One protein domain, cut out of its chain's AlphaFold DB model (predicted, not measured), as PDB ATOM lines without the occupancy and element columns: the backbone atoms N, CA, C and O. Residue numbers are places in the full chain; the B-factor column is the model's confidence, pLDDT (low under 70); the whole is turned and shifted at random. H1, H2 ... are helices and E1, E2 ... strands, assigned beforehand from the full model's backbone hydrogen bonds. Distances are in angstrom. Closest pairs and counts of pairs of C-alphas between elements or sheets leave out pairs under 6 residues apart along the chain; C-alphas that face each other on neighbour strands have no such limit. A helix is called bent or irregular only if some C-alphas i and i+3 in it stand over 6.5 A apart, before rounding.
ATOM      1  N   ALA A  68     166.480 152.256 200.733       93.44
ATOM      2  CA  ALA A  68     166.787 153.309 199.766       93.44
ATOM      3  C   ALA A  68     167.496 154.513 200.410       93.44
ATOM      4  O   ALA A  68     168.429 155.060 199.824       93.44
ATOM      5  N   GLN A  69     167.089 154.908 201.621       95.38
ATOM      6  CA  GLN A  69     167.745 155.990 202.354       95.38
ATOM      7  C   GLN A  69     169.135 155.574 202.850       95.38
ATOM      8  O   GLN A  69     170.059 156.372 202.747       95.38
ATOM      9  N   ILE A  70     169.315 154.337 203.328       96.19
ATOM     10  CA  ILE A  70     170.624 153.800 203.746       96.19
ATOM     11  C   ILE A  70     171.596 153.795 202.561       96.19
ATOM     12  O   ILE A  70     172.674 154.383 202.646       96.19
ATOM     13  N   LEU A  71     171.186 153.220 201.425       95.31
ATOM     14  CA  LEU A  71     171.998 153.162 200.203       95.31
ATOM     15  C   LEU A  71     172.441 154.548 199.726       95.31
ATOM     16  O   LEU A  71     173.562 154.713 199.249       95.31
ATOM     17  N   ASN A  72     171.566 155.542 199.866       95.69
ATOM     18  CA  ASN A  72     171.805 156.903 199.402       95.69
ATOM     19  C   ASN A  72     172.245 157.860 200.516       95.69
ATOM     20  O   ASN A  72     172.281 159.066 200.286       95.69
ATOM     21  N   SER A  73     172.582 157.373 201.713       95.88
ATOM     22  CA  SER A  73     172.968 158.239 202.831       95.88
ATOM     23  C   SER A  73     174.238 159.022 202.518       95.88
ATOM     24  O   SER A  73     175.203 158.464 201.989       95.88
ATOM     25  N   CYS A  74     174.262 160.309 202.866       95.75
ATOM     26  CA  CYS A  74     175.414 161.172 202.615       95.75
ATOM     27  C   CYS A  74     176.689 160.616 203.257       95.75
ATOM     28  O   CYS A  74     176.660 160.065 204.359       95.75
ATOM     29  N   THR A  75     177.810 160.737 202.548       95.31
ATOM     30  CA  THR A  75     179.123 160.290 203.017       95.31
ATOM     31  C   THR A  75     180.246 161.079 202.346       95.31
ATOM     32  O   THR A  75     180.052 161.684 201.292       95.31
ATOM     33  N   GLY A  76     181.425 161.077 202.970       94.25
ATOM     34  CA  GLY A  76     182.675 161.541 202.363       94.25
ATOM     35  C   GLY A  76     183.422 160.451 201.582       94.25
ATOM     36  O   GLY A  76     184.479 160.731 201.023       94.25
ATOM     37  N   ASN A  77     182.904 159.219 201.561       95.81
ATOM     38  CA  ASN A  77     183.535 158.086 200.886       95.81
ATOM     39  C   ASN A  77     183.556 158.266 199.362       95.81
ATOM     40  O   ASN A  77     182.693 158.926 198.779       95.81
ATOM     41  N   ALA A  78     184.530 157.631 198.708       95.75
ATOM     42  CA  ALA A  78     184.653 157.654 197.257       95.75
ATOM     43  C   ALA A  78     183.417 157.028 196.595       95.75
ATOM     44  O   ALA A  78     183.016 155.910 196.930       95.75
ATOM     45  N   CYS A  79     182.854 157.749 195.629       93.88
ATOM     46  CA  CYS A  79     181.690 157.334 194.861       93.88
ATOM     47  C   CYS A  79     182.023 157.412 193.363       93.88
ATOM     48  O   CYS A  79     182.578 158.402 192.887       93.88
ATOM     49  N   GLU A  80     181.709 156.341 192.639       95.75
ATOM     50  CA  GLU A  80     181.965 156.165 191.209       95.75
ATOM     51  C   GLU A  80     180.654 155.725 190.537       95.75
ATOM     52  O   GLU A  80     180.261 154.560 190.648       95.75
ATOM     53  N   PRO A  81     179.919 156.638 189.876       94.44
ATOM     54  CA  PRO A  81     178.643 156.301 189.257       94.44
ATOM     55  C   PRO A  81     178.844 155.386 188.046       94.44
ATOM     56  O   PRO A  81     179.894 155.404 187.397       94.44
ATOM     57  N   PHE A  82     177.816 154.616 187.706       95.00
ATOM     58  CA  PHE A  82     177.745 153.895 186.441       95.00
ATOM     59  C   PHE A  82     176.876 154.657 185.431       95.00
ATOM     60  O   PHE A  82     175.858 155.256 185.788       95.00
ATOM     61  N   ASP A  83     177.264 154.629 184.155       92.88
ATOM     62  CA  ASP A  83     176.448 155.188 183.076       92.88
ATOM     63  C   ASP A  83     175.317 154.219 182.700       92.88
ATOM     64  O   ASP A  83     175.456 153.358 181.829       92.88
ATOM     65  N   ASN A  84     174.175 154.370 183.371       88.94
ATOM     66  CA  ASN A  84     172.996 153.537 183.137       88.94
ATOM     67  C   ASN A  84     172.353 153.728 181.753       88.94
ATOM     68  O   ASN A  84     171.537 152.895 181.366       88.94
ATOM     69  N   ALA A  85     172.747 154.736 180.959       88.62
ATOM     70  CA  ALA A  85     172.306 154.834 179.565       88.62
ATOM     71  C   ALA A  85     172.833 153.670 178.700       88.62
ATOM     72  O   ALA A  85     172.282 153.388 177.638       88.62
ATOM     73  N   ARG A  86     173.871 152.962 179.172       88.19
ATOM     74  CA  ARG A  86     174.418 151.748 178.546       88.19
ATOM     75  C   ARG A  86     173.532 150.517 178.730       88.19
ATOM     76  O   ARG A  86     173.768 149.509 178.070       88.19
ATOM     77  N   VAL A  87     172.556 150.552 179.639       90.75
ATOM     78  CA  VAL A  87     171.719 149.386 179.941       90.75
ATOM     79  C   VAL A  87     170.454 149.409 179.092       90.75
ATOM     80  O   VAL A  87     169.681 150.366 179.107       90.75
ATOM     81  N   ALA A  88     170.209 148.319 178.369       82.75
ATOM     82  CA  ALA A  88     168.989 148.153 177.593       82.75
ATOM     83  C   ALA A  88     167.794 147.833 178.512       82.75
ATOM     84  O   ALA A  88     167.614 146.689 178.931       82.75
ATOM     85  N   LEU A  89     166.964 148.843 178.789       84.75
ATOM     86  CA  LEU A  89     165.689 148.698 179.496       84.75
ATOM     87  C   LEU A  89     164.521 148.577 178.503       84.75
ATOM     88  O   LEU A  89     164.434 149.336 177.537       84.75
ATOM     89  N   GLU A  90     163.586 147.663 178.758       80.69
ATOM     90  CA  GLU A  90     162.358 147.494 177.971       80.69
ATOM     91  C   GLU A  90     161.200 148.211 178.670       80.69
ATOM     92  O   GLU A  90     160.776 147.831 179.761       80.69
ATOM     93  N   GLY A  91     160.715 149.307 178.077       78.69
ATOM     94  CA  GLY A  91     159.673 150.135 178.698       78.69
ATOM     95  C   GLY A  91     160.091 150.726 180.053       78.69
ATOM     96  O   GLY A  91     159.253 150.874 180.940       78.69
ATOM     97  N   GLY A  92     161.389 151.003 180.235       81.44
ATOM     98  CA  GLY A  92     161.956 151.500 181.495       81.44
ATOM     99  C   GLY A  92     162.126 150.434 182.584       81.44
ATOM    100  O   GLY A  92     162.427 150.779 183.722       81.44
ATOM    101  N   LYS A  93     161.935 149.149 182.259       86.69
ATOM    102  CA  LYS A  93     162.083 148.025 183.191       86.69
ATOM    103  C   LYS A  93     163.197 147.081 182.751       86.69
ATOM    104  O   LYS A  93     163.575 147.044 181.577       86.69
ATOM    105  N   LEU A  94     163.702 146.294 183.701       90.38
ATOM    106  CA  LEU A  94     164.590 145.177 183.399       90.38
ATOM    107  C   LEU A  94     163.896 144.199 182.447       90.38
ATOM    108  O   LEU A  94     162.722 143.865 182.627       90.38
ATOM    109  N   ARG A  95     164.644 143.724 181.450       92.12
ATOM    110  CA  ARG A  95     164.183 142.683 180.527       92.12
ATOM    111  C   ARG A  95     163.904 141.390 181.299       92.12
ATOM    112  O   ARG A  95     164.711 141.047 182.163       92.12
ATOM    113  N   PRO A  96     162.835 140.634 181.009       91.00
ATOM    114  CA  PRO A  96     162.637 139.314 181.605       91.00
ATOM    115  C   PRO A  96     163.798 138.367 181.267       91.00
ATOM    116  O   PRO A  96     164.234 138.317 180.116       91.00
ATOM    117  N   LEU A  97     164.289 137.604 182.250       90.50
ATOM    118  CA  LEU A  97     165.366 136.637 182.013       90.50
ATOM    119  C   LEU A  97     164.930 135.549 181.012       90.50
ATOM    120  O   LEU A  97     163.863 134.949 181.198       90.50
ATOM    121  N   PRO A  98     165.763 135.219 180.008       84.81
ATOM    122  CA  PRO A  98     165.482 134.144 179.062       84.81
ATOM    123  C   PRO A  98     165.504 132.798 179.784       84.81
ATOM    124  O   PRO A  98     166.280 132.623 180.726       84.81
ATOM    125  N   THR A  99     164.671 131.835 179.376       68.81
ATOM    126  CA  THR A  99     164.684 130.466 179.926       68.81
ATOM    127  C   THR A  99     166.106 129.906 179.860       68.81
ATOM    128  O   THR A  99     166.702 129.869 178.786       68.81
ATOM    129  N   ALA A 100     166.685 129.564 181.012       54.88
ATOM    130  CA  ALA A 100     168.121 129.318 181.105       54.88
ATOM    131  C   ALA A 100     168.516 127.916 180.606       54.88
ATOM    132  O   ALA A 100     167.725 126.978 180.745       54.88
ATOM    133  N   PRO A 101     169.742 127.740 180.083       55.00
ATOM    134  CA  PRO A 101     170.368 126.425 180.014       55.00
ATOM    135  C   PRO A 101     170.658 125.921 181.437       55.00
ATOM    136  O   PRO A 101     171.209 126.653 182.257       55.00
ATOM    137  N   ALA A 102     170.273 124.679 181.740       50.28
ATOM    138  CA  ALA A 102     170.560 124.055 183.028       50.28
ATOM    139  C   ALA A 102     172.076 123.881 183.199       50.28
ATOM    140  O   ALA A 102     172.697 123.116 182.464       50.28
ATOM    141  N   ASN A 103     172.662 124.566 184.179       50.50
ATOM    142  CA  ASN A 103     174.078 124.446 184.508       50.50
ATOM    143  C   ASN A 103     174.227 123.908 185.933       50.50
ATOM    144  O   ASN A 103     174.632 124.635 186.838       50.50
ATOM    145  N   ASP A 104     173.893 122.632 186.132       44.19
ATOM    146  CA  ASP A 104     174.113 121.952 187.410       44.19
ATOM    147  C   ASP A 104     175.239 120.927 187.269       44.19
ATOM    148  O   ASP A 104     175.035 119.739 187.023       44.19
ATOM    149  N   ALA A 105     176.474 121.417 187.355       36.69
ATOM    150  CA  ALA A 105     177.620 120.559 187.598       36.69
ATOM    151  C   ALA A 105     177.895 120.585 189.100       36.69
ATOM    152  O   ALA A 105     178.688 121.391 189.598       36.69
ATOM    153  N   GLY A 106     177.195 119.712 189.825       40.44
ATOM    154  CA  GLY A 106     177.541 119.375 191.195       40.44
ATOM    155  C   GLY A 106     179.024 119.016 191.273       40.44
ATOM    156  O   GLY A 106     179.536 118.226 190.480       40.44
ATOM    157  N   GLN A 239     181.095 138.873 205.421       95.50
ATOM    158  CA  GLN A 239     181.825 138.717 204.181       95.50
ATOM    159  C   GLN A 239     181.269 139.668 203.131       95.50
ATOM    160  O   GLN A 239     180.091 140.021 203.143       95.50
ATOM    161  N   THR A 240     182.126 140.070 202.202       97.00
ATOM    162  CA  THR A 240     181.765 140.940 201.083       97.00
ATOM    163  C   THR A 240     182.080 140.219 199.784       97.00
ATOM    164  O   THR A 240     183.179 139.680 199.638       97.00
ATOM    165  N   MET A 241     181.148 140.243 198.835       97.50
ATOM    166  CA  MET A 241     181.381 139.736 197.482       97.50
ATOM    167  C   MET A 241     181.434 140.909 196.510       97.50
ATOM    168  O   MET A 241     180.760 141.915 196.702       97.50
ATOM    169  N   VAL A 242     182.272 140.804 195.487       98.25
ATOM    170  CA  VAL A 242     182.634 141.919 194.614       98.25
ATOM    171  C   VAL A 242     182.622 141.507 193.148       98.25
ATOM    172  O   VAL A 242     182.967 140.375 192.799       98.25
ATOM    173  N   PHE A 243     182.295 142.465 192.283       98.62
ATOM    174  CA  PHE A 243     182.596 142.381 190.857       98.62
ATOM    175  C   PHE A 243     184.024 142.851 190.605       98.62
ATOM    176  O   PHE A 243     184.460 143.879 191.133       98.62
ATOM    177  N   VAL A 244     184.755 142.092 189.797       98.12
ATOM    178  CA  VAL A 244     186.187 142.287 189.579       98.12
ATOM    179  C   VAL A 244     186.508 142.237 188.096       98.12
ATOM    180  O   VAL A 244     185.984 141.412 187.354       98.12
ATOM    181  N   THR A 245     187.412 143.108 187.675       97.75
ATOM    182  CA  THR A 245     187.990 143.134 186.330       97.75
ATOM    183  C   THR A 245     189.523 143.158 186.436       97.75
ATOM    184  O   THR A 245     190.054 143.512 187.496       97.75
ATOM    185  N   PRO A 246     190.274 142.774 185.392       96.94
ATOM    186  CA  PRO A 246     191.713 143.016 185.332       96.94
ATOM    187  C   PRO A 246     192.089 144.482 185.601       96.94
ATOM    188  O   PRO A 246     191.370 145.406 185.218       96.94
ATOM    189  N   ARG A 247     193.234 144.732 186.250       92.00
ATOM    190  CA  ARG A 247     193.644 146.090 186.670       92.00
ATOM    191  C   ARG A 247     193.773 147.056 185.495       92.00
ATOM    192  O   ARG A 247     193.536 148.256 185.673       92.00
ATOM    193  N   THR A 248     194.145 146.534 184.328       89.56
ATOM    194  CA  THR A 248     194.327 147.276 183.075       89.56
ATOM    195  C   THR A 248     193.012 147.650 182.375       89.56
ATOM    196  O   THR A 248     193.029 148.477 181.459       89.56
ATOM    197  N   ALA A 249     191.865 147.119 182.815       92.38
ATOM    198  CA  ALA A 249     190.557 147.513 182.302       92.38
ATOM    199  C   ALA A 249     190.214 148.977 182.651       92.38
ATOM    200  O   ALA A 249     190.657 149.541 183.660       92.38
ATOM    201  N   VAL A 250     189.410 149.616 181.798       89.25
ATOM    202  CA  VAL A 250     189.024 151.031 181.958       89.25
ATOM    203  C   VAL A 250     187.833 151.219 182.893       89.25
ATOM    204  O   VAL A 250     187.752 152.251 183.557       89.25
ATOM    205  N   GLU A 251     186.959 150.218 182.990       94.06
ATOM    206  CA  GLU A 251     185.761 150.262 183.828       94.06
ATOM    207  C   GLU A 251     186.134 150.373 185.315       94.06
ATOM    208  O   GLU A 251     187.133 149.812 185.787       94.06
ATOM    209  N   LYS A 252     185.347 151.154 186.053       95.19
ATOM    210  CA  LYS A 252     185.547 151.411 187.491       95.19
ATOM    211  C   LYS A 252     184.310 151.129 188.329       95.19
ATOM    212  O   LYS A 252     184.435 150.982 189.540       95.19
ATOM    213  N   SER A 253     183.149 151.049 187.695       97.31
ATOM    214  CA  SER A 253     181.863 150.869 188.349       97.31
ATOM    215  C   SER A 253     180.983 149.903 187.560       97.31
ATOM    216  O   SER A 253     181.241 149.620 186.388       97.31
ATOM    217  N   LEU A 254     179.956 149.382 188.226       97.94
ATOM    218  CA  LEU A 254     178.916 148.539 187.651       97.94
ATOM    219  C   LEU A 254     177.605 148.777 188.410       97.94
ATOM    220  O   LEU A 254     177.603 148.766 189.641       97.94
ATOM    221  N   SER A 255     176.496 148.966 187.696       98.00
ATOM    222  CA  SER A 255     175.168 149.032 188.317       98.00
ATOM    223  C   SER A 255     174.512 147.661 188.472       98.00
ATOM    224  O   SER A 255     174.878 146.703 187.786       98.00
ATOM    225  N   GLY A 256     173.513 147.565 189.352       97.94
ATOM    226  CA  GLY A 256     172.659 146.388 189.493       97.94
ATOM    227  C   GLY A 256     171.970 146.011 188.182       97.94
ATOM    228  O   GLY A 256     171.976 144.841 187.807       97.94
ATOM    229  N   GLU A 257     171.474 146.991 187.424       97.50
ATOM    230  CA  GLU A 257     170.825 146.776 186.129       97.50
ATOM    231  C   GLU A 257     171.806 146.239 185.071       97.50
ATOM    232  O   GLU A 257     171.468 145.348 184.280       97.50
ATOM    233  N   ALA A 258     173.040 146.753 185.068       97.88
ATOM    234  CA  ALA A 258     174.101 146.267 184.196       97.88
ATOM    235  C   ALA A 258     174.533 144.848 184.583       97.88
ATOM    236  O   ALA A 258     174.601 143.979 183.718       97.88
ATOM    237  N   ALA A 259     174.758 144.581 185.873       98.25
ATOM    238  CA  ALA A 259     175.120 143.256 186.372       98.25
ATOM    239  C   ALA A 259     174.039 142.209 186.061       98.25
ATOM    240  O   ALA A 259     174.359 141.133 185.551       98.25
ATOM    241  N   TYR A 260     172.763 142.548 186.285       97.81
ATOM    242  CA  TYR A 260     171.615 141.731 185.889       97.81
ATOM    243  C   TYR A 260     171.656 141.398 184.394       97.81
ATOM    244  O   TYR A 260     171.466 140.250 184.001       97.81
ATOM    245  N   SER A 261     171.958 142.387 183.550       97.19
ATOM    246  CA  SER A 261     172.026 142.196 182.099       97.19
ATOM    247  C   SER A 261     173.217 141.332 181.669       97.19
ATOM    248  O   SER A 261     173.063 140.467 180.810       97.19
ATOM    249  N   ILE A 262     174.393 141.530 182.268       97.12
ATOM    250  CA  ILE A 262     175.622 140.780 181.959       97.12
ATOM    251  C   ILE A 262     175.439 139.301 182.301       97.12
ATOM    252  O   ILE A 262     175.526 138.448 181.421       97.12
ATOM    253  N   PHE A 263     175.120 139.001 183.558       97.00
ATOM    254  CA  PHE A 263     175.040 137.619 184.030       97.00
ATOM    255  C   PHE A 263     173.704 136.949 183.697       97.00
ATOM    256  O   PHE A 263     173.638 135.728 183.650       97.00
ATOM    257  N   GLY A 264     172.644 137.707 183.412       95.56
ATOM    258  CA  GLY A 264     171.338 137.163 183.031       95.56
ATOM    259  C   GLY A 264     171.157 136.881 181.535       95.56
ATOM    260  O   GLY A 264     170.252 136.130 181.178       95.56
ATOM    261  N   PHE A 265     171.982 137.471 180.657       94.81
ATOM    262  CA  PHE A 265     171.822 137.361 179.196       94.81
ATOM    263  C   PHE A 265     173.117 137.015 178.445       94.81
ATOM    264  O   PHE A 265     173.063 136.707 177.253       94.81
ATOM    265  N   GLY A 266     174.285 137.059 179.096       93.88
ATOM    266  CA  GLY A 266     175.554 136.679 178.479       93.88
ATOM    267  C   GLY A 266     175.877 137.520 177.242       93.88
ATOM    268  O   GLY A 266     176.029 138.736 177.330       93.88
ATOM    269  N   ALA A 267     175.970 136.881 176.072       93.69
ATOM    270  CA  ALA A 267     176.288 137.573 174.819       93.69
ATOM    271  C   ALA A 267     175.236 138.630 174.440       93.69
ATOM    272  O   ALA A 267     175.565 139.661 173.857       93.69
ATOM    273  N   ASP A 268     173.986 138.415 174.857       93.56
ATOM    274  CA  ASP A 268     172.867 139.327 174.626       93.56
ATOM    275  C   ASP A 268     172.695 140.360 175.758       93.56
ATOM    276  O   ASP A 268     171.634 140.994 175.872       93.56
ATOM    277  N   SER A 269     173.717 140.557 176.606       93.25
ATOM    278  CA  SER A 269     173.701 141.548 177.693       93.25
ATOM    279  C   SER A 269     173.453 142.962 177.180       93.25
ATOM    280  O   SER A 269     172.731 143.724 177.822       93.25
ATOM    281  N   ARG A 270     174.008 143.286 176.000       92.75
ATOM    282  CA  ARG A 270     174.057 144.636 175.406       92.75
ATOM    283  C   ARG A 270     174.774 145.663 176.290       92.75
ATOM    284  O   ARG A 270     174.615 146.859 176.077       92.75
ATOM    285  N   VAL A 271     175.572 145.199 177.251       95.00
ATOM    286  CA  VAL A 271     176.386 146.045 178.126       95.00
ATOM    287  C   VAL A 271     177.846 145.867 177.728       95.00
ATOM    288  O   VAL A 271     178.551 145.007 178.250       95.00
ATOM    289  N   GLU A 272     178.309 146.677 176.778       93.88
ATOM    290  CA  GLU A 272     179.733 146.739 176.428       93.88
ATOM    291  C   GLU A 272     180.574 147.101 177.660       93.88
ATOM    292  O   GLU A 272     180.073 147.853 178.494       93.88
ATOM    293  N   PRO A 273     181.826 146.629 177.803       94.44
ATOM    294  CA  PRO A 273     182.520 145.670 176.936       94.44
ATOM    295  C   PRO A 273     182.197 144.195 177.258       94.44
ATOM    296  O   PRO A 273     182.812 143.279 176.705       94.44
ATOM    297  N   TRP A 274     181.278 143.946 178.193       96.12
ATOM    298  CA  TRP A 274     180.971 142.625 178.738       96.12
ATOM    299  C   TRP A 274     179.857 141.944 177.941       96.12
ATOM    300  O   TRP A 274     178.735 141.750 178.414       96.12
ATOM    301  N   THR A 275     180.197 141.564 176.713       95.31
ATOM    302  CA  THR A 275     179.314 140.877 175.753       95.31
ATOM    303  C   THR A 275     179.862 139.514 175.312       95.31
ATOM    304  O   THR A 275     179.328 138.884 174.406       95.31
ATOM    305  N   ASP A 276     180.920 139.013 175.958       95.69
ATOM    306  CA  ASP A 276     181.507 137.694 175.679       95.69
ATOM    307  C   ASP A 276     181.415 136.769 176.898       95.69
ATOM    308  O   ASP A 276     182.201 136.920 177.838       95.69
ATOM    309  N   PRO A 277     180.504 135.777 176.888       94.75
ATOM    310  CA  PRO A 277     180.345 134.827 177.988       94.75
ATOM    311  C   PRO A 277     181.618 134.062 178.358       94.75
ATOM    312  O   PRO A 277     181.759 133.638 179.503       94.75
ATOM    313  N   ASN A 278     182.577 133.900 177.437       95.88
ATOM    314  CA  ASN A 278     183.837 133.213 177.742       95.88
ATOM    315  C   ASN A 278     184.768 134.035 178.643       95.88
ATOM    316  O   ASN A 278     185.701 133.477 179.226       95.88
ATOM    317  N   LEU A 279     184.513 135.342 178.754       97.06
ATOM    318  CA  LEU A 279     185.241 136.297 179.590       97.06
ATOM    319  C   LEU A 279     184.406 136.788 180.786       97.06
ATOM    320  O   LEU A 279     184.843 137.674 181.517       97.06
ATOM    321  N   MET A 280     183.229 136.192 181.003       97.81
ATOM    322  CA  MET A 280     182.401 136.373 182.196       97.81
ATOM    323  C   MET A 280     182.643 135.193 183.135       97.81
ATOM    324  O   MET A 280     182.130 134.101 182.914       97.81
ATOM    325  N   PHE A 281     183.465 135.365 184.163       97.81
ATOM    326  CA  PHE A 281     183.886 134.264 185.024       97.81
ATOM    327  C   PHE A 281     182.944 134.098 186.221       97.81
ATOM    328  O   PHE A 281     182.906 134.943 187.120       97.81
ATOM    329  N   GLN A 282     182.215 132.981 186.240       94.69
ATOM    330  CA  GLN A 282     181.219 132.643 187.258       94.69
ATOM    331  C   GLN A 282     181.587 131.373 188.039       94.69
ATOM    332  O   GLN A 282     182.551 130.674 187.710       94.69
ATOM    333  N   ARG A 283     180.795 131.067 189.069       93.00
ATOM    334  CA  ARG A 283     180.855 129.844 189.884       93.00
ATOM    335  C   ARG A 283     179.617 128.971 189.605       93.00
ATOM    336  O   ARG A 283     178.864 129.211 188.666       93.00
ATOM    337  N   THR A 284     179.435 127.905 190.380       89.25
ATOM    338  CA  THR A 284     178.208 127.094 190.347       89.25
ATOM    339  C   THR A 284     177.088 127.766 191.148       89.25
ATOM    340  O   THR A 284     177.361 128.580 192.034       89.25
ATOM    341  N   ALA A 285     175.835 127.372 190.903       89.44
ATOM    342  CA  ALA A 285     174.668 127.865 191.643       89.44
ATOM    343  C   ALA A 285     174.786 127.666 193.169       89.44
ATOM    344  O   ALA A 285     174.368 128.520 193.941       89.44
ATOM    345  N   ALA A 286     175.428 126.576 193.602       87.50
ATOM    346  CA  ALA A 286     175.641 126.257 195.015       87.50
ATOM    347  C   ALA A 286     176.773 127.069 195.688       87.50
ATOM    348  O   ALA A 286     177.031 126.915 196.883       87.50
ATOM    349  N   SER A 287     177.500 127.906 194.938       90.50
ATOM    350  CA  SER A 287     178.569 128.751 195.476       90.50
ATOM    351  C   SER A 287     177.999 129.954 196.224       90.50
ATOM    352  O   SER A 287     177.373 130.804 195.598       90.50
ATOM    353  N   GLY A 288     178.350 130.133 197.502       92.56
ATOM    354  CA  GLY A 288     177.921 131.289 198.300       92.56
ATOM    355  C   GLY A 288     178.249 132.649 197.674       92.56
ATOM    356  O   GLY A 288     177.390 133.521 197.635       92.56
ATOM    357  N   THR A 289     179.436 132.815 197.069       93.94
ATOM    358  CA  THR A 289     179.786 134.048 196.330       93.94
ATOM    359  C   THR A 289     178.784 134.375 195.218       93.94
ATOM    360  O   THR A 289     178.356 135.518 195.097       93.94
ATOM    361  N   GLN A 290     178.402 133.380 194.408       95.62
ATOM    362  CA  GLN A 290     177.452 133.586 193.317       95.62
ATOM    363  C   GLN A 290     176.043 133.752 193.854       95.62
ATOM    364  O   GLN A 290     175.365 134.673 193.431       95.62
ATOM    365  N   ALA A 291     175.628 132.917 194.806       95.69
ATOM    366  CA  ALA A 291     174.304 132.971 195.405       95.69
ATOM    367  C   ALA A 291     174.017 134.328 196.077       95.69
ATOM    368  O   ALA A 291     172.946 134.895 195.876       95.69
ATOM    369  N   MET A 292     174.994 134.906 196.780       96.88
ATOM    370  CA  MET A 292     174.855 136.232 197.389       96.88
ATOM    371  C   MET A 292     174.725 137.340 196.339       96.88
ATOM    372  O   MET A 292     173.846 138.193 196.442       96.88
ATOM    373  N   ILE A 293     175.576 137.331 195.308       98.12
ATOM    374  CA  ILE A 293     175.494 138.327 194.232       98.12
ATOM    375  C   ILE A 293     174.185 138.161 193.455       98.12
ATOM    376  O   ILE A 293     173.514 139.150 193.189       98.12
ATOM    377  N   ALA A 294     173.803 136.924 193.142       97.38
ATOM    378  CA  ALA A 294     172.565 136.541 192.468       97.38
ATOM    379  C   ALA A 294     171.332 137.109 193.173       97.38
ATOM    380  O   ALA A 294     170.481 137.713 192.519       97.38
ATOM    381  N   ALA A 295     171.277 136.969 194.500       96.75
ATOM    382  CA  ALA A 295     170.208 137.520 195.319       96.75
ATOM    383  C   ALA A 295     170.146 139.054 195.242       96.75
ATOM    384  O   ALA A 295     169.058 139.615 195.152       96.75
ATOM    385  N   VAL A 296     171.298 139.736 195.222       97.12
ATOM    386  CA  VAL A 296     171.355 141.204 195.110       97.12
ATOM    387  C   VAL A 296     170.933 141.681 193.719       97.12
ATOM    388  O   VAL A 296     170.124 142.595 193.617       97.12
ATOM    389  N   ILE A 297     171.450 141.070 192.648       97.62
ATOM    390  CA  ILE A 297     171.194 141.533 191.274       97.62
ATOM    391  C   ILE A 297     169.874 141.020 190.691       97.62
ATOM    392  O   ILE A 297     169.495 141.444 189.606       97.62
ATOM    393  N   GLY A 298     169.186 140.097 191.367       95.88
ATOM    394  CA  GLY A 298     167.920 139.528 190.902       95.88
ATOM    395  C   GLY A 298     168.058 138.514 189.760       95.88
ATOM    396  O   GLY A 298     167.118 138.331 188.989       95.88
ATOM    397  N   VAL A 299     169.212 137.848 189.634       95.94
ATOM    398  CA  VAL A 299     169.431 136.762 188.660       95.94
ATOM    399  C   VAL A 299     169.555 135.444 189.422       95.94
ATOM    400  O   VAL A 299     170.562 135.277 190.106       95.94
ATOM    401  N   PRO A 300     168.596 134.500 189.313       93.12
ATOM    402  CA  PRO A 300     168.653 133.226 190.030       93.12
ATOM    403  C   PRO A 300     169.988 132.496 189.803       93.12
ATOM    404  O   PRO A 300     170.431 132.456 188.654       93.12
ATOM    405  N   PRO A 301     170.640 131.929 190.839       90.88
ATOM    406  CA  PRO A 301     172.013 131.415 190.742       90.88
ATOM    407  C   PRO A 301     172.233 130.346 189.660       90.88
ATOM    408  O   PRO A 301     173.338 130.225 189.135       90.88
ATOM    409  N   ASP A 302     171.196 129.584 189.324       89.56
ATOM    410  CA  ASP A 302     171.157 128.529 188.304       89.56
ATOM    411  C   ASP A 302     170.912 129.051 186.878       89.56
ATOM    412  O   ASP A 302     170.994 128.292 185.913       89.56
ATOM    413  N   ARG A 303     170.639 130.352 186.726       91.62
ATOM    414  CA  ARG A 303     170.326 131.009 185.447       91.62
ATOM    415  C   ARG A 303     171.423 131.945 184.952       91.62
ATOM    416  O   ARG A 303     171.183 132.729 184.036       91.62
ATOM    417  N   TRP A 304     172.606 131.880 185.554       93.31
ATOM    418  CA  TRP A 304     173.722 132.729 185.163       93.31
ATOM    419  C   TRP A 304     174.390 132.258 183.865       93.31
ATOM    420  O   TRP A 304     174.681 131.071 183.670       93.31
ATOM    421  N   PHE A 305     174.688 133.226 183.005       93.94
ATOM    422  CA  PHE A 305     175.540 133.086 181.837       93.94
ATOM    423  C   PHE A 305     176.982 133.456 182.180       93.94
ATOM    424  O   PHE A 305     177.257 134.492 182.786       93.94
ATOM    425  N   GLY A 306     177.909 132.629 181.707       94.38
ATOM    426  CA  GLY A 306     179.337 132.857 181.851       94.38
ATOM    427  C   GLY A 306     180.131 131.558 181.826       94.38
ATOM    428  O   GLY A 306     179.585 130.453 181.819       94.38
ATOM    429  N   LYS A 307     181.451 131.690 181.834       95.00
ATOM    430  CA  LYS A 307     182.388 130.583 181.956       95.00
ATOM    431  C   LYS A 307     182.418 130.083 183.398       95.00
ATOM    432  O   LYS A 307     182.815 130.808 184.311       95.00
ATOM    433  N   LEU A 308     182.023 128.827 183.581       93.69
ATOM    434  CA  LEU A 308     181.990 128.155 184.875       93.69
ATOM    435  C   LEU A 308     183.402 127.879 185.416       93.69
ATOM    436  O   LEU A 308     184.266 127.388 184.691       93.69
ATOM    437  N   ASN A 309     183.608 128.142 186.707       90.94
ATOM    438  CA  ASN A 309     184.838 127.844 187.437       90.94
ATOM    439  C   ASN A 309     184.521 127.095 188.740       90.94
ATOM    440  O   ASN A 309     183.562 127.426 189.446       90.94
ATOM    441  N   ALA A 310     185.345 126.103 189.087       82.94
ATOM    442  CA  ALA A 310     185.101 125.240 190.243       82.94
ATOM    443  C   ALA A 310     185.254 125.994 191.579       82.94
ATOM    444  O   ALA A 310     184.449 125.815 192.498       82.94
ATOM    445  N   SER A 311     186.229 126.903 191.675       82.88
ATOM    446  CA  SER A 311     186.528 127.679 192.884       82.88
ATOM    447  C   SER A 311     186.670 129.186 192.625       82.88
ATOM    448  O   SER A 311     186.885 129.624 191.495       82.88
ATOM    449  N   SER A 312     186.585 130.009 193.680       87.38
ATOM    450  CA  SER A 312     186.901 131.446 193.573       87.38
ATOM    451  C   SER A 312     188.380 131.676 193.232       87.38
ATOM    452  O   SER A 312     188.713 132.648 192.560       87.38
ATOM    453  N   THR A 313     189.270 130.752 193.615       89.12
ATOM    454  CA  THR A 313     190.674 130.750 193.174       89.12
ATOM    455  C   THR A 313     190.784 130.576 191.662       89.12
ATOM    456  O   THR A 313     191.571 131.281 191.034       89.12
ATOM    457  N   ASP A 314     189.977 129.701 191.060       90.81
ATOM    458  CA  ASP A 314     189.964 129.507 189.606       90.81
ATOM    459  C   ASP A 314     189.438 130.749 188.879       90.81
ATOM    460  O   ASP A 314     190.041 131.167 187.891       90.81
ATOM    461  N   VAL A 315     188.395 131.407 189.411       95.56
ATOM    462  CA  VAL A 315     187.920 132.704 188.887       95.56
ATOM    463  C   VAL A 315     189.031 133.754 188.941       95.56
ATOM    464  O   VAL A 315     189.298 134.426 187.943       95.56
ATOM    465  N   ARG A 316     189.728 133.875 190.080       95.88
ATOM    466  CA  ARG A 316     190.870 134.787 190.225       95.88
ATOM    467  C   ARG A 316     191.948 134.472 189.191       95.88
ATOM    468  O   ARG A 316     192.414 135.375 188.508       95.88
ATOM    469  N   ASN A 317     192.327 133.205 189.041       96.00
ATOM    470  CA  ASN A 317     193.349 132.788 188.082       96.00
ATOM    471  C   ASN A 317     192.931 133.092 186.632       96.00
ATOM    472  O   ASN A 317     193.763 133.541 185.847       96.00
ATOM    473  N   ALA A 318     191.654 132.912 186.287       96.81
ATOM    474  CA  ALA A 318     191.118 133.258 184.972       96.81
ATOM    475  C   ALA A 318     191.174 134.773 184.700       96.81
ATOM    476  O   ALA A 318     191.618 135.185 183.628       96.81
ATOM    477  N   LEU A 319     190.818 135.605 185.686       97.38
ATOM    478  CA  LEU A 319     190.961 137.065 185.606       97.38
ATOM    479  C   LEU A 319     192.429 137.489 185.451       97.38
ATOM    480  O   LEU A 319     192.754 138.322 184.608       97.38
ATOM    481  N   LEU A 320     193.336 136.882 186.219       95.94
ATOM    482  CA  LEU A 320     194.773 137.148 186.125       95.94
ATOM    483  C   LEU A 320     195.369 136.689 184.787       95.94
ATOM    484  O   LEU A 320     196.330 137.293 184.315       95.94
ATOM    485  N   ALA A 321     194.831 135.635 184.177       95.31
ATOM    486  CA  ALA A 321     195.223 135.219 182.836       95.31
ATOM    487  C   ALA A 321     194.727 136.217 181.778       95.31
ATOM    488  O   ALA A 321     195.488 136.585 180.884       95.31
ATOM    489  N   ALA A 322     193.491 136.709 181.911       94.38
ATOM    490  CA  ALA A 322     192.920 137.717 181.017       94.38
ATOM    491  C   ALA A 322     193.683 139.055 181.038       94.38
ATOM    492  O   ALA A 322     193.738 139.738 180.020       94.38
ATOM    493  N   ASP A 323     194.313 139.406 182.162       90.12
ATOM    494  CA  ASP A 323     195.135 140.619 182.316       90.12
ATOM    495  C   ASP A 323     196.434 140.606 181.480       90.12
ATOM    496  O   ASP A 323     197.083 141.637 181.333       90.12
ATOM    497  N   SER A 324     196.827 139.457 180.910       86.38
ATOM    498  CA  SER A 324     198.035 139.349 180.075       86.38
ATOM    499  C   SER A 324     197.908 140.010 178.696       86.38
ATOM    500  O   SER A 324     198.923 140.289 178.057       86.38
ATOM    501  N   ASP A 325     196.683 140.293 178.247       88.81
ATOM    502  CA  ASP A 325     196.383 140.954 176.979       88.81
ATOM    503  C   ASP A 325     195.395 142.105 177.197       88.81
ATOM    504  O   ASP A 325     194.287 141.911 177.689       88.81
ATOM    505  N   SER A 326     195.764 143.317 176.776       88.31
ATOM    506  CA  SER A 326     194.960 144.520 177.031       88.31
ATOM    507  C   SER A 326     193.585 144.517 176.346       88.31
ATOM    508  O   SER A 326     192.668 145.188 176.824       88.31
ATOM    509  N   ALA A 327     193.424 143.796 175.230       91.38
ATOM    510  CA  ALA A 327     192.140 143.705 174.538       91.38
ATOM    511  C   ALA A 327     191.178 142.771 175.289       91.38
ATOM    512  O   ALA A 327     190.014 143.114 175.503       91.38
ATOM    513  N   THR A 328     191.686 141.630 175.750       94.25
ATOM    514  CA  THR A 328     190.961 140.668 176.587       94.25
ATOM    515  C   THR A 328     190.650 141.250 177.962       94.25
ATOM    516  O   THR A 328     189.514 141.156 178.424       94.25
ATOM    517  N   ALA A 329     191.620 141.925 178.582       95.06
ATOM    518  CA  ALA A 329     191.493 142.512 179.908       95.06
ATOM    519  C   ALA A 329     190.288 143.454 180.024       95.06
ATOM    520  O   ALA A 329     189.536 143.383 180.991       95.06
ATOM    521  N   LYS A 330     190.052 144.291 179.004       94.62
ATOM    522  CA  LYS A 330     188.913 145.223 178.965       94.62
ATOM    523  C   LYS A 330     187.556 144.523 178.944       94.62
ATOM    524  O   LYS A 330     186.592 145.101 179.423       94.62
ATOM    525  N   ARG A 331     187.477 143.319 178.378       96.38
ATOM    526  CA  ARG A 331     186.234 142.552 178.180       96.38
ATOM    527  C   ARG A 331     185.984 141.538 179.298       96.38
ATOM    528  O   ARG A 331     184.915 140.941 179.343       96.38
ATOM    529  N   ALA A 332     186.961 141.333 180.180       98.00
ATOM    530  CA  ALA A 332     186.884 140.363 181.258       98.00
ATOM    531  C   ALA A 332     186.223 140.935 182.517       98.00
ATOM    532  O   ALA A 332     186.550 142.032 182.986       98.00
ATOM    533  N   ILE A 333     185.321 140.145 183.091       98.62
ATOM    534  CA  ILE A 333     184.662 140.403 184.371       98.62
ATOM    535  C   ILE A 333     184.463 139.091 185.116       98.62
ATOM    536  O   ILE A 333     184.261 138.039 184.518       98.62
ATOM    537  N   GLY A 334     184.519 139.141 186.436       98.12
ATOM    538  CA  GLY A 334     184.225 137.995 187.275       98.12
ATOM    539  C   GLY A 334     183.724 138.406 188.645       98.12
ATOM    540  O   GLY A 334     183.651 139.591 188.978       98.12
ATOM    541  N   ILE A 335     183.392 137.394 189.435       98.06
ATOM    542  CA  ILE A 335     182.915 137.539 190.807       98.06
ATOM    543  C   ILE A 335     183.909 136.923 191.790       98.06
ATOM    544  O   ILE A 335     184.400 135.816 191.577       98.06
ATOM    545  N   LEU A 336     184.208 137.624 192.881       96.69
ATOM    546  CA  LEU A 336     185.100 137.134 193.934       96.69
ATOM    547  C   LEU A 336     184.563 137.505 195.316       96.69
ATOM    548  O   LEU A 336     183.789 138.445 195.462       96.69
ATOM    549  N   ALA A 337     185.013 136.780 196.337       94.00
ATOM    550  CA  ALA A 337     185.007 137.309 197.694       94.00
ATOM    551  C   ALA A 337     186.088 138.400 197.815       94.00
ATOM    552  O   ALA A 337     187.115 138.354 197.126       94.00
ATOM    553  N   ALA A 338     185.839 139.408 198.653       94.69
ATOM    554  CA  ALA A 338     186.712 140.575 198.766       94.69
ATOM    555  C   ALA A 338     188.130 140.217 199.233       94.69
ATOM    556  O   ALA A 338     189.078 140.845 198.786       94.69
ATOM    557  N   ASP A 339     188.302 139.175 200.044       90.56
ATOM    558  CA  ASP A 339     189.606 138.699 200.516       90.56
ATOM    559  C   ASP A 339     190.535 138.259 199.374       90.56
ATOM    560  O   ASP A 339     191.717 138.608 199.348       90.56
ATOM    561  N   LEU A 340     190.002 137.532 198.390       91.81
ATOM    562  CA  LEU A 340     190.752 137.092 197.216       91.81
ATOM    563  C   LEU A 340     191.027 138.239 196.246       91.81
ATOM    564  O   LEU A 340     192.078 138.241 195.603       91.81
ATOM    565  N   ALA A 341     190.104 139.197 196.133       94.44
ATOM    566  CA  ALA A 341     190.327 140.410 195.353       94.44
ATOM    567  C   ALA A 341     191.410 141.291 196.003       94.44
ATOM    568  O   ALA A 341     192.299 141.789 195.310       94.44
ATOM    569  N   ASP A 342     191.387 141.412 197.332       93.00
ATOM    570  CA  ASP A 342     192.310 142.224 198.124       93.00
ATOM    571  C   ASP A 342     193.747 141.678 198.063       93.00
ATOM    572  O   ASP A 342     194.691 142.449 197.876       93.00
ATOM    573  N   GLN A 343     193.915 140.348 198.054       92.00
ATOM    574  CA  GLN A 343     195.200 139.665 197.812       92.00
ATOM    575  C   GLN A 343     195.812 139.922 196.424       92.00
ATOM    576  O   GLN A 343     196.959 139.551 196.184       92.00
ATOM    577  N   SER A 344     195.055 140.482 195.479       94.06
ATOM    578  CA  SER A 344     195.492 140.691 194.093       94.06
ATOM    579  C   SER A 344     195.197 142.105 193.592       94.06
ATOM    580  O   SER A 344     195.068 142.307 192.387       94.06
ATOM    581  N   ARG A 345     195.090 143.103 194.484       91.31
ATOM    582  CA  ARG A 345     194.809 144.509 194.113       91.31
ATOM    583  C   ARG A 345     195.833 145.122 193.168       91.31
ATOM    584  O   ARG A 345     195.517 146.081 192.469       91.31
ATOM    585  N   ASP A 346     197.056 144.613 193.138       92.38
ATOM    586  CA  ASP A 346     198.090 145.028 192.190       92.38
ATOM    587  C   ASP A 346     197.736 144.654 190.739       92.38
ATOM    588  O   ASP A 346     198.099 145.384 189.818       92.38
ATOM    589  N   ARG A 347     196.965 143.577 190.540       94.25
ATOM    590  CA  ARG A 347     196.620 143.013 189.221       94.25
ATOM    591  C   ARG A 347     195.132 142.964 188.896       94.25
ATOM    592  O   ARG A 347     194.763 142.836 187.733       94.25
ATOM    593  N   LEU A 348     194.268 143.120 189.888       95.88
ATOM    594  CA  LEU A 348     192.817 143.149 189.750       95.88
ATOM    595  C   LEU A 348     192.247 144.469 190.272       95.88
ATOM    596  O   LEU A 348     192.842 145.149 191.110       95.88
ATOM    597  N   ARG A 349     191.070 144.834 189.768       95.56
ATOM    598  CA  ARG A 349     190.293 145.989 190.214       95.56
ATOM    599  C   ARG A 349     188.912 145.536 190.665       95.56
ATOM    600  O   ARG A 349     188.161 144.971 189.876       95.56
ATOM    601  N   VAL A 350     188.571 145.858 191.909       97.69
ATOM    602  CA  VAL A 350     187.189 145.819 192.403       97.69
ATOM    603  C   VAL A 350     186.417 146.975 191.771       97.69
ATOM    604  O   VAL A 350     186.894 148.110 191.795       97.69
ATOM    605  N   LEU A 351     185.251 146.693 191.199       98.19
ATOM    606  CA  LEU A 351     184.350 147.716 190.669       98.19
ATOM    607  C   LEU A 351     183.500 148.301 191.802       98.19
ATOM    608  O   LEU A 351     182.992 147.564 192.650       98.19
ATOM    609  N   ALA A 352     183.311 149.619 191.794       98.38
ATOM    610  CA  ALA A 352     182.292 150.256 192.613       98.38
ATOM    611  C   ALA A 352     180.908 149.754 192.178       98.38
ATOM    612  O   ALA A 352     180.582 149.767 190.991       98.38
ATOM    613  N   TYR A 353     180.097 149.299 193.125       98.56
ATOM    614  CA  TYR A 353     178.777 148.754 192.843       98.56
ATOM    615  C   TYR A 353     177.699 149.788 193.151       98.56
ATOM    616  O   TYR A 353     177.686 150.351 194.246       98.56
ATOM    617  N   GLN A 354     176.821 150.030 192.182       97.88
ATOM    618  CA  GLN A 354     175.644 150.885 192.315       97.88
ATOM    619  C   GLN A 354     174.401 149.993 192.374       97.88
ATOM    620  O   GLN A 354     173.992 149.456 191.347       97.88
ATOM    621  N   ASP A 355     173.820 149.805 193.562       97.00
ATOM    622  CA  ASP A 355     172.598 149.002 193.728       97.00
ATOM    623  C   ASP A 355     171.394 149.684 193.048       97.00
ATOM    624  O   ASP A 355     171.426 150.875 192.714       97.00
ATOM    625  N   PHE A 356     170.311 148.936 192.847       94.62
ATOM    626  CA  PHE A 356     169.089 149.454 192.235       94.62
ATOM    627  C   PHE A 356     168.571 150.693 192.980       94.62
ATOM    628  O   PHE A 356     168.365 150.679 194.196       94.62
ATOM    629  N   GLY A 357     168.340 151.780 192.239       91.06
ATOM    630  CA  GLY A 357     167.871 153.051 192.807       91.06
ATOM    631  C   GLY A 357     168.915 153.822 193.628       91.06
ATOM    632  O   GLY A 357     168.571 154.817 194.274       91.06
ATOM    633  N   GLN A 358     170.180 153.402 193.616       94.38
ATOM    634  CA  GLN A 358     171.276 154.147 194.225       94.38
ATOM    635  C   GLN A 358     171.786 155.237 193.269       94.38
ATOM    636  O   GLN A 358     171.934 155.008 192.068       94.38
ATOM    637  N   SER A 359     172.067 156.434 193.790       89.94
ATOM    638  CA  SER A 359     172.513 157.596 193.008       89.94
ATOM    639  C   SER A 359     173.974 157.510 192.555       89.94
ATOM    640  O   SER A 359     174.383 158.218 191.632       89.94
ATOM    641  N   CYS A 360     174.769 156.651 193.194       94.31
ATOM    642  CA  CYS A 360     176.178 156.445 192.889       94.31
ATOM    643  C   CYS A 360     176.633 155.022 193.230       94.31
ATOM    644  O   CYS A 360     176.031 154.375 194.083       94.31
ATOM    645  N   GLY A 361     177.711 154.550 192.598       97.00
ATOM    646  CA  GLY A 361     178.363 153.299 192.966       97.00
ATOM    647  C   GLY A 361     179.395 153.489 194.069       97.00
ATOM    648  O   GLY A 361     180.145 154.465 194.066       97.00
ATOM    649  N   PHE A 362     179.472 152.535 194.991       98.19
ATOM    650  CA  PHE A 362     180.438 152.545 196.089       98.19
ATOM    651  C   PHE A 362     181.350 151.322 196.037       98.19
ATOM    652  O   PHE A 362     180.938 150.231 195.648       98.19
ATOM    653  N   PHE A 363     182.603 151.485 196.452       98.06
ATOM    654  CA  PHE A 363     183.462 150.349 196.796       98.06
ATOM    655  C   PHE A 363     183.004 149.751 198.131       98.06
ATOM    656  O   PHE A 363     182.357 150.457 198.902       98.06
ATOM    657  N   PRO A 364     183.364 148.501 198.467       98.06
ATOM    658  CA  PRO A 364     183.150 147.990 199.820       98.06
ATOM    659  C   PRO A 364     183.789 148.874 200.902       98.06
ATOM    660  O   PRO A 364     183.215 149.088 201.968       98.06
ATOM    661  N   ASP A 365     184.978 149.391 200.599       97.69
ATOM    662  CA  ASP A 365     185.801 150.256 201.446       97.69
ATOM    663  C   ASP A 365     185.486 151.747 201.222       97.69
ATOM    664  O   ASP A 365     184.888 152.119 200.210       97.69
ATOM    665  N   SER A 366     185.927 152.621 202.131       96.69
ATOM    666  CA  SER A 366     185.759 154.084 202.024       96.69
ATOM    667  C   SER A 366     186.399 154.698 200.771       96.69
ATOM    668  O   SER A 366     185.988 155.763 200.307       96.69
ATOM    669  N   SER A 367     187.402 154.029 200.198       94.75
ATOM    670  CA  SER A 367     188.088 154.410 198.964       94.75
ATOM    671  C   SER A 367     188.614 153.169 198.228       94.75
ATOM    672  O   SER A 367     188.746 152.114 198.850       94.75
ATOM    673  N   PRO A 368     189.005 153.270 196.941       91.88
ATOM    674  CA  PRO A 368     189.530 152.131 196.176       91.88
ATOM    675  C   PRO A 368     190.795 151.483 196.765       91.88
ATOM    676  O   PRO A 368     191.183 150.390 196.354       91.88
ATOM    677  N   THR A 369     191.492 152.176 197.669       91.56
ATOM    678  CA  THR A 369     192.759 151.730 198.266       91.56
ATOM    679  C   THR A 369     192.659 151.445 199.761       91.56
ATOM    680  O   THR A 369     193.598 150.882 200.315       91.56
ATOM    681  N   ALA A 370     191.551 151.808 200.413       94.06
ATOM    682  CA  ALA A 370     191.306 151.483 201.815       94.06
ATOM    683  C   ALA A 370     190.915 150.003 201.991       94.06
ATOM    684  O   ALA A 370     190.614 149.317 201.012       94.06
ATOM    685  N   LEU A 371     190.932 149.529 203.239       93.38
ATOM    686  CA  LEU A 371     190.578 148.155 203.637       93.38
ATOM    687  C   LEU A 371     189.551 148.116 204.789       93.38
ATOM    688  O   LEU A 371     189.338 147.076 205.406       93.38
ATOM    689  N   ASP A 372     188.928 149.256 205.096       95.31
ATOM    690  CA  ASP A 372     188.043 149.471 206.250       95.31
ATOM    691  C   ASP A 372     186.609 148.952 206.080       95.31
ATOM    692  O   ASP A 372     185.821 149.004 207.028       95.31
ATOM    693  N   LYS A 373     186.236 148.516 204.871       97.81
ATOM    694  CA  LYS A 373     184.886 148.059 204.523       97.81
ATOM    695  C   LYS A 373     183.779 149.020 205.002       97.81
ATOM    696  O   LYS A 373     182.697 148.586 205.402       97.81
ATOM    697  N   ALA A 374     184.039 150.331 205.000       97.38
ATOM    698  CA  ALA A 374     183.131 151.338 205.557       97.38
ATOM    699  C   ALA A 374     181.740 151.318 204.903       97.38
ATOM    700  O   ALA A 374     180.722 151.374 205.589       97.38
ATOM    701  N   ASN A 375     181.666 151.165 203.577       98.06
ATOM    702  CA  ASN A 375     180.377 151.138 202.883       98.06
ATOM    703  C   ASN A 375     179.609 149.832 203.129       98.06
ATOM    704  O   ASN A 375     178.383 149.836 203.039       98.06
ATOM    705  N   VAL A 376     180.292 148.736 203.469       98.19
ATOM    706  CA  VAL A 376     179.646 147.489 203.916       98.19
ATOM    707  C   VAL A 376     179.049 147.675 205.308       98.19
ATOM    708  O   VAL A 376     177.864 147.407 205.498       98.19
ATOM    709  N   ARG A 377     179.840 148.200 206.254       97.62
ATOM    710  CA  ARG A 377     179.412 148.460 207.642       97.62
ATOM    711  C   ARG A 377     178.194 149.362 207.729       97.62
ATOM    712  O   ARG A 377     177.305 149.096 208.534       97.62
ATOM    713  N   ASP A 378     178.139 150.374 206.871       96.62
ATOM    714  CA  ASP A 378     177.049 151.346 206.826       96.62
ATOM    715  C   ASP A 378     175.895 150.940 205.893       96.62
ATOM    716  O   ASP A 378     174.893 151.643 205.808       96.62
ATOM    717  N   GLY A 379     176.023 149.832 205.155       96.25
ATOM    718  CA  GLY A 379     174.990 149.341 204.238       96.25
ATOM    719  C   GLY A 379     174.866 150.082 202.902       96.25
ATOM    720  O   GLY A 379     173.914 149.825 202.170       96.25
ATOM    721  N   ARG A 380     175.813 150.964 202.551       96.50
ATOM    722  CA  ARG A 380     175.883 151.613 201.223       96.50
ATOM    723  C   ARG A 380     176.350 150.662 200.122       96.50
ATOM    724  O   ARG A 380     175.987 150.844 198.967       96.50
ATOM    725  N   TYR A 381     177.142 149.652 200.467       98.00
ATOM    726  CA  TYR A 381     177.486 148.545 199.581       98.00
ATOM    727  C   TYR A 381     176.523 147.390 199.854       98.00
ATOM    728  O   TYR A 381     176.439 146.930 200.989       98.00
ATOM    729  N   ALA A 382     175.777 146.923 198.851       96.62
ATOM    730  CA  ALA A 382     174.682 145.975 199.084       96.62
ATOM    731  C   ALA A 382     175.117 144.497 199.149       96.62
ATOM    732  O   ALA A 382     174.382 143.677 199.706       96.62
ATOM    733  N   ILE A 383     176.289 144.149 198.608       97.75
ATOM    734  CA  ILE A 383     176.716 142.757 198.397       97.75
ATOM    735  C   ILE A 383     177.558 142.244 199.575       97.75
ATOM    736  O   ILE A 383     178.789 142.188 199.529       97.75
ATOM    737  N   TRP A 384     176.871 141.876 200.653       97.56
ATOM    738  CA  TRP A 384     177.470 141.292 201.851       97.56
ATOM    739  C   TRP A 384     176.498 140.365 202.583       97.56
ATOM    740  O   TRP A 384     175.278 140.461 202.423       97.56
TER     741      TRP A 384
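Overview. This is residues 68 to 106 and 239 to 384 of the 500 residues of an uncharacterized protein of Polyangiaceae bacterium (UniProt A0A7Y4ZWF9). A small twisted sheet of four strands, in the order E3, E4, E1, E5, makes the core, with H4 along one face and H2 and H3 on the other. From its edge strand E5 the chain runs on into E6, which pairs with E2 in a second, two-stranded parallel sheet, while a long unnamed stretch, residues 72 to 106, runs round the outside. The 185 printed residues include seven named helices and six named strands, in the order H1 E1 E2 H2 E3 H3 H4 H5 E4 H6 E5 E6 H7. The class is mixed, helices and strands, with under half of the residues in named elements, and the larger sheet is mixed too. The whole is compact, with a radius of gyration of the C-alphas of 15.1 A and spans of 42 by 40 by 31 A.

Along the chain. The larger sheet holds E3, residues 280 to 282; E4, 333 to 337, 13.7 A; E1, 239 to 246, 21.7 A, from C-alpha 239 at (181.825, 138.717, 204.181); and E5, 348 to 350. The smaller holds E2, 253 to 255, and E6, 352 to 354. The helices are H1, 68 to 71, from C-alpha 68 at (166.787, 153.309, 199.766); H2, 256 to 269, 12.8 A, irregular, with C-alphas 264 and 267 9.6 A apart; H3, 288 to 297, 14.1 A; H4, 312 to 322, 15.3 A; H5, 326 to 331; H6, 338 to 342; and H7, 374 to 377, ending at C-alpha 377 (179.412, 148.460, 207.642).

Arrangement. E4 and E1 are antiparallel, with N 244 and O 334 at 2.9 A; E1 bends by 52 degrees at residue 243. E1 and E5 are antiparallel, with N 349 and O 245 at 2.8 A. E3 and E4 are parallel, with N 281 and O 333 at 2.8 A; with H3, H4 and H5 between they form a strand-helix-strand unit, two parallel neighbour strands joined through helices. E4, H6, E5 form a split unit, with E1 between its strands and a right-handed crossover. H4 runs along the strands at a height over the sheet of 7.5 A; H3 is on the opposite face, at 8.3 A. H2, on the same face as H3, touches it with residues 256 to 260 alone, closest at the C-alphas of Gly 256 and Ile 297, 5.4 A. H4 touches H6, on its own face, closest at the C-alphas of Arg 316 and Leu 340, 7.4 A. H5 only grazes the sheet. E2 and E6 are parallel, with N 254 and O 352 at 2.9 A. H1 and H7 are not on the larger sheet. Every O i to N i+4 pair is within hydrogen-bond range in H3, H4 and H6, against 7 of 10 in H2 and 0 of 2 in H5, where 1 of 3 O i to N i+3 pairs is; H1 and H7 are too short for an i+4 pair.

Size, cuts and confidence. The C-alphas farthest apart, of Gly 76 and Gly 106, are 43.9 A apart. Residues 107 to 238 are not printed, and C-alphas 106 and 239 are 23.7 A apart across the cut. The links H3 to H4 and E6 to H7 are long. Residues 99 to 106 have pLDDT under 70; the mean of the printed part is 92.2.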